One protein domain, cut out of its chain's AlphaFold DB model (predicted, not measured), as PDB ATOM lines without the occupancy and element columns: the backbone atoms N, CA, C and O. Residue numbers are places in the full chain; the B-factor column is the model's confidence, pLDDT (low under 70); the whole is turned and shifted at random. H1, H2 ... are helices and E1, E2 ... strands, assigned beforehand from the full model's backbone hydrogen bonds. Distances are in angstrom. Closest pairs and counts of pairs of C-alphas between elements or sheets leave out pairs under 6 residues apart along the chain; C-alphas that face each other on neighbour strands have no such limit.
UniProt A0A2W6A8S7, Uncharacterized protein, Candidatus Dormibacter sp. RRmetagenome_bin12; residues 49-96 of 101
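Overview. This is residues 49 to 96 of the 101 residues of an uncharacterized protein of Candidatus Dormibacter sp. RRmetagenome_bin12 (UniProt A0A2W6A8S7). A small sheet of four strands, curled like part of a barrel, is made of two hairpins, E1 with E2 and E3 with E4, and the short helix H1, residues 93 to 96, follows E4 directly and sits over one face of the sheet. The long strand E3 bends by 83 degrees at residue 80 and joins the two hairpins, pairing with E1 before the bend and with E4 after it. The printed part has 48 residues, with E1, E2, E3, E4 and H1 along the chain; the sheet order is E2, E1, E3, E4, all antiparallel, and the class is mostly strand, with under half of the residues in named elements. It is compact, with a radius of gyration of the C-alphas of 9.9 A and spans of 26 by 18 by 17 A.

Along the chain. Find C-alpha 76 at (141.696, 144.020, 135.600); from there E3 runs through residues 76 to 83, 17.4 A long. E1 is residues 51 to 54, 10.1 A, and begins at (150.397, 146.965, 131.071). E2 is residues 61 to 63, 7.1 A, and E4 residues 90 to 92, 6.9 A. H1, residues 93 to 96, 5.3 A, ends at (153.621, 133.804, 125.307).

Arrangement. Look first at inner strands E1 and E3, where N 52 and O 79 are 2.8 A apart. In the hairpin of E1 and E2, look for N 53 and O 62 at 2.9 A. In that of E3 and E4, N 91 and O 82 are 2.9 A apart. H1 is on the sheet at a height of 7.2 A, only just over E3, with 3 of its 4 C-alphas there; the closest C-alphas of the two, Gly 81 and Val 93, are 5.1 A apart. H1 is too short for an O i to N i+4 pair; its one O i to N i+3 pair is within range.

Size, cuts and confidence. The C-alphas farthest apart, Gly 72 and Leu 96, are 28.0 A apart. The printed part has no cut. The link from E2 to E3, residues 64 to 75, is long. No printed residue has a pLDDT under 70.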
ATOM      1  N   PRO A  49     151.970 152.247 130.646       86.62
ATOM      2  CA  PRO A  49     151.986 152.183 129.178       86.62
ATOM      3  C   PRO A  49     152.311 150.808 128.577       86.62
ATOM      4  O   PRO A  49     152.083 150.604 127.397       86.62
ATOM      5  N   ILE A  50     152.868 149.883 129.365       92.94
ATOM      6  CA  ILE A  50     153.193 148.516 128.929       92.94
ATOM      7  C   ILE A  50     152.349 147.465 129.659       92.94
ATOM      8  O   ILE A  50     152.709 146.293 129.697       92.94
ATOM      9  N   THR A  51     151.279 147.877 130.340       96.06
ATOM     10  CA  THR A  51     150.397 146.965 131.071       96.06
ATOM     11  C   THR A  51     149.192 146.625 130.207       96.06
ATOM     12  O   THR A  51     148.481 147.526 129.778       96.06
ATOM     13  N   VAL A  52     148.940 145.336 130.005       96.88
ATOM     14  CA  VAL A  52     147.728 144.838 129.356       96.88
ATOM     15  C   VAL A  52     146.625 144.705 130.402       96.88
ATOM     16  O   VAL A  52     146.814 144.087 131.458       96.88
ATOM     17  N   TYR A  53     145.476 145.297 130.100       97.06
ATOM     18  CA  TYR A  53     144.260 145.230 130.901       97.06
ATOM     19  C   TYR A  53     143.166 144.482 130.142       97.06
ATOM     20  O   TYR A  53     143.120 144.542 128.917       97.06
ATOM     21  N   GLY A  54     142.299 143.776 130.873       97.12
ATOM     22  CA  GLY A  54     141.183 143.012 130.313       97.12
ATOM     23  C   GLY A  54     139.859 143.344 130.995       97.12
ATOM     24  O   GLY A  54     139.779 143.409 132.228       97.12
ATOM     25  N   CYS A  55     138.817 143.563 130.197       97.81
ATOM     26  CA  CYS A  55     137.466 143.809 130.675       97.81
ATOM     27  C   CYS A  55     136.774 142.494 131.042       97.81
ATOM     28  O   CYS A  55     136.586 141.627 130.195       97.81
ATOM     29  N   ALA A  56     136.314 142.365 132.287       96.00
ATOM     30  CA  ALA A  56     135.529 141.204 132.713       96.00
ATOM     31  C   ALA A  56     134.109 141.167 132.111       96.00
ATOM     32  O   ALA A  56     133.456 140.133 132.165       96.00
ATOM     33  N   GLY A  57     133.620 142.296 131.580       96.31
ATOM     34  CA  GLY A  57     132.280 142.413 130.999       96.31
ATOM     35  C   GLY A  57     132.220 141.965 129.539       96.31
ATOM     36  O   GLY A  57     131.484 141.039 129.220       96.31
ATOM     37  N   CYS A  58     132.988 142.616 128.658       96.81
ATOM     38  CA  CYS A  58     132.978 142.322 127.219       96.81
ATOM     39  C   CYS A  58     134.201 141.537 126.716       96.81
ATOM     40  O   CYS A  58     134.244 141.164 125.550       96.81
ATOM     41  N   GLY A  59     135.201 141.281 127.566       95.06
ATOM     42  CA  GLY A  59     136.425 140.578 127.169       95.06
ATOM     43  C   GLY A  59     137.428 141.428 126.384       95.06
ATOM     44  O   GLY A  59     138.508 140.927 126.070       95.06
ATOM     45  N   SER A  60     137.120 142.699 126.098       96.25
ATOM     46  CA  SER A  60     138.043 143.601 125.406       96.25
ATOM     47  C   SER A  60     139.337 143.802 126.194       96.25
ATOM     48  O   SER A  60     139.378 143.698 127.428       96.25
ATOM     49  N   ARG A  61     140.418 144.080 125.464       96.38
ATOM     50  CA  ARG A  61     141.753 144.285 126.023       96.38
ATOM     51  C   ARG A  61     142.310 145.609 125.539       96.38
ATOM     52  O   ARG A  61     141.986 146.061 124.448       96.38
ATOM     53  N   SER A  62     143.177 146.208 126.341       96.38
ATOM     54  CA  SER A  62     143.902 147.420 125.957       96.38
ATOM     55  C   SER A  62     145.292 147.456 126.581       96.38
ATOM     56  O   SER A  62     145.559 146.816 127.607       96.38
ATOM     57  N   LEU A  63     146.185 148.210 125.942       96.56
ATOM     58  CA  LEU A  63     147.540 148.450 126.411       96.56
ATOM     59  C   LEU A  63     147.621 149.835 127.054       96.56
ATOM     60  O   LEU A  63     147.571 150.863 126.393       96.56
ATOM     61  N   GLY A  64     147.778 149.856 128.371       94.62
ATOM     62  CA  GLY A  64     147.985 151.067 129.149       94.62
ATOM     63  C   GLY A  64     146.744 151.851 129.532       94.62
ATOM     64  O   GLY A  64     146.843 152.660 130.456       94.62
ATOM     65  N   ASP A  65     145.581 151.549 128.972       94.75
ATOM     66  CA  ASP A  65     144.316 152.127 129.406       94.75
ATOM     67  C   ASP A  65     143.568 151.188 130.348       94.75
ATOM     68  O   ASP A  65     143.415 150.000 130.117       94.75
ATOM     69  N   GLN A  66     143.148 151.703 131.503       95.44
ATOM     70  CA  GLN A  66     142.493 150.879 132.527       95.44
ATOM     71  C   GLN A  66     140.965 150.930 132.420       95.44
ATOM     72  O   GLN A  66     140.275 150.208 133.137       95.44
ATOM     73  N   ARG A  67     140.414 151.792 131.562       96.75
ATOM     74  CA  ARG A  67     138.975 151.850 131.305       96.75
ATOM     75  C   ARG A  67     138.676 151.173 129.984       96.75
ATOM     76  O   ARG A  67     139.375 151.407 129.012       96.75
ATOM     77  N   CYS A  68     137.670 150.313 129.993       96.94
ATOM     78  CA  CYS A  68     137.162 149.713 128.773       96.94
ATOM     79  C   CYS A  68     136.451 150.789 127.948       96.94
ATOM     80  O   CYS A  68     135.577 151.471 128.488       96.94
ATOM     81  N   ASP A  69     136.789 150.913 126.668       95.19
ATOM     82  CA  ASP A  69     136.164 151.892 125.769       95.19
ATOM     83  C   ASP A  69     134.696 151.560 125.472       95.19
ATOM     84  O   ASP A  69     133.882 152.455 125.265       95.19
ATOM     85  N   GLU A  70     134.333 150.276 125.519       95.94
ATOM     86  CA  GLU A  70     132.968 149.813 125.257       95.94
ATOM     87  C   GLU A  70     132.085 149.884 126.510       95.94
ATOM     88  O   GLU A  70     131.003 150.465 126.500       95.94
ATOM     89  N   CYS A  71     132.534 149.288 127.620       97.19
ATOM     90  CA  CYS A  71     131.741 149.194 128.849       97.19
ATOM     91  C   CYS A  71     131.897 150.409 129.774       97.19
ATOM     92  O   CYS A  71     131.123 150.563 130.717       97.19
ATOM     93  N   GLY A  72     132.952 151.212 129.605       95.62
ATOM     94  CA  GLY A  72     133.306 152.307 130.511       95.62
ATOM     95  C   GLY A  72     133.773 151.867 131.907       95.62
ATOM     96  O   GLY A  72     134.077 152.718 132.745       95.62
ATOM     97  N   THR A  73     133.838 150.565 132.192       96.06
ATOM     98  CA  THR A  73     134.222 150.010 133.498       96.06
ATOM     99  C   THR A  73     135.737 149.937 133.667       96.06
ATOM    100  O   THR A  73     136.498 149.962 132.697       96.06
ATOM    101  N   PHE A  74     136.191 149.847 134.918       97.12
ATOM    102  CA  PHE A  74     137.596 149.568 135.206       97.12
ATOM    103  C   PHE A  74     137.930 148.105 134.908       97.12
ATOM    104  O   PHE A  74     137.219 147.194 135.327       97.12
ATOM    105  N   MET A  75     139.034 147.906 134.200       97.38
ATOM    106  CA  MET A  75     139.545 146.609 133.776       97.38
ATOM    107  C   MET A  75     140.582 146.053 134.755       97.38
ATOM    108  O   MET A  75     141.274 146.796 135.462       97.38
ATOM    109  N   THR A  76     140.722 144.728 134.763       96.62
ATOM    110  CA  THR A  76     141.696 144.020 135.600       96.62
ATOM    111  C   THR A  76     143.047 143.958 134.896       96.62
ATOM    112  O   THR A  76     143.122 143.801 133.677       96.62
ATOM    113  N   ARG A  77     144.137 144.091 135.659       96.19
ATOM    114  CA  ARG A  77     145.500 143.919 135.141       96.19
ATOM    115  C   ARG A  77     145.735 142.449 134.800       96.19
ATOM    116  O   ARG A  77     145.635 141.611 135.689       96.19
ATOM    117  N   ILE A  78     146.128 142.173 133.561       95.50
ATOM    118  CA  ILE A  78     146.559 140.837 133.136       95.50
ATOM    119  C   ILE A  78     148.068 140.693 133.340       95.50
ATOM    120  O   ILE A  78     148.528 139.757 133.983       95.50
ATOM    121  N   GLY A  79     148.857 141.652 132.851       94.19
ATOM    122  CA  GLY A  79     150.313 141.561 132.929       94.19
ATOM    123  C   GLY A  79     151.029 142.673 132.177       94.19
ATOM    124  O   GLY A  79     150.400 143.598 131.669       94.19
ATOM    125  N   ILE A  80     152.359 142.598 132.130       95.19
ATOM    126  CA  ILE A  80     153.138 143.403 131.181       95.19
ATOM    127  C   ILE A  80     153.003 142.807 129.778       95.19
ATOM    128  O   ILE A  80     152.867 141.593 129.646       95.19
ATOM    129  N   GLY A  81     153.041 143.642 128.747       95.00
ATOM    130  CA  GLY A  81     152.835 143.203 127.372       95.00
ATOM    131  C   GLY A  81     152.975 144.319 126.346       95.00
ATOM    132  O   GLY A  81     153.553 145.373 126.625       95.00
ATOM    133  N   GLY A  82     152.441 144.058 125.159       95.50
ATOM    134  CA  GLY A  82     152.453 144.960 124.013       95.50
ATOM    135  C   GLY A  82     151.419 144.539 122.971       95.50
ATOM    136  O   GLY A  82     150.661 143.598 123.199       95.50
ATOM    137  N   HIS A  83     151.394 145.228 121.833       96.38
ATOM    138  CA  HIS A  83     150.578 144.816 120.692       96.38
ATOM    139  C   HIS A  83     151.282 143.716 119.897       96.38
ATOM    140  O   HIS A  83     152.497 143.766 119.676       96.38
ATOM    141  N   CYS A  84     150.519 142.709 119.480       94.69
ATOM    142  CA  CYS A  84     150.999 141.662 118.595       94.69
ATOM    143  C   CYS A  84     151.347 142.258 117.219       94.69
ATOM    144  O   CYS A  84     150.494 142.889 116.605       94.69
ATOM    145  N   PRO A  85     152.542 142.017 116.654       93.69
ATOM    146  CA  PRO A  85     152.914 142.594 115.360       93.69
ATOM    147  C   PRO A  85     152.113 142.036 114.170       93.69
ATOM    148  O   PRO A  85     152.194 142.589 113.078       93.69
ATOM    149  N   ALA A  86     151.373 140.937 114.351       95.12
ATOM    150  CA  ALA A  86     150.586 140.311 113.288       95.12
ATOM    151  C   ALA A  86     149.131 140.806 113.229       95.12
ATOM    152  O   ALA A  86     148.574 140.901 112.137       95.12
ATOM    153  N   CYS A  87     148.514 141.100 114.378       94.94
ATOM    154  CA  CYS A  87     147.095 141.471 114.475       94.94
ATOM    155  C   CYS A  87     146.825 142.757 115.272       94.94
ATOM    156  O   CYS A  87     145.673 143.155 115.383       94.94
ATOM    157  N   ASP A  88     147.860 143.389 115.829       94.38
ATOM    158  CA  ASP A  88     147.794 144.574 116.699       94.38
ATOM    159  C   ASP A  88     146.992 144.383 118.003       94.38
ATOM    160  O   ASP A  88     146.791 145.321 118.768       94.38
ATOM    161  N   GLU A  89     146.576 143.156 118.329       94.94
ATOM    162  CA  GLU A  89     145.857 142.886 119.575       94.94
ATOM    163  C   GLU A  89     146.793 142.958 120.798       94.94
ATOM    164  O   GLU A  89     147.938 142.491 120.731       94.94
ATOM    165  N   PRO A  90     146.336 143.502 121.945       96.69
ATOM    166  CA  PRO A  90     147.120 143.518 123.178       96.69
ATOM    167  C   PRO A  90     147.352 142.109 123.749       96.69
ATOM    168  O   PRO A  90     146.406 141.424 124.146       96.69
ATOM    169  N   VAL A  91     148.621 141.714 123.886       96.19
ATOM    170  CA  VAL A  91     149.049 140.401 124.402       96.19
ATOM    171  C   VAL A  91     149.977 140.571 125.602       96.19
ATOM    172  O   VAL A  91     150.915 141.376 125.573       96.19
ATOM    173  N   ALA A  92     149.727 139.816 126.677       95.75
ATOM    174  CA  ALA A  92     150.589 139.810 127.853       95.75
ATOM    175  C   ALA A  92     151.742 138.812 127.685       95.75
ATOM    176  O   ALA A  92     151.570 137.725 127.145       95.75
ATOM    177  N   VAL A  93     152.922 139.150 128.216       94.38
ATOM    178  CA  VAL A  93     154.115 138.291 128.132       94.38
ATOM    179  C   VAL A  93     153.831 136.902 128.692       94.38
ATOM    180  O   VAL A  93     154.171 135.928 128.039       94.38
ATOM    181  N   ALA A  94     153.149 136.807 129.840       91.94
ATOM    182  CA  ALA A  94     152.810 135.537 130.491       91.94
ATOM    183  C   ALA A  94     152.057 134.548 129.577       91.94
ATOM    184  O   ALA A  94     152.172 133.342 129.750       91.94
ATOM    185  N   GLU A  95     151.319 135.047 128.584       90.88
ATOM    186  CA  GLU A  95     150.567 134.222 127.633       90.88
ATOM    187  C   GLU A  95     151.471 133.633 126.539       90.88
ATOM    188  O   GLU A  95     151.134 132.617 125.942       90.88
ATOM    189  N   LEU A  96     152.636 134.244 126.299       90.50
ATOM    190  CA  LEU A  96     153.621 133.804 125.307       90.50
ATOM    191  C   LEU A  96     154.611 132.775 125.866       90.50
ATOM    192  O   LEU A  96     155.096 131.935 125.114       90.50
TER     193      LEU A  96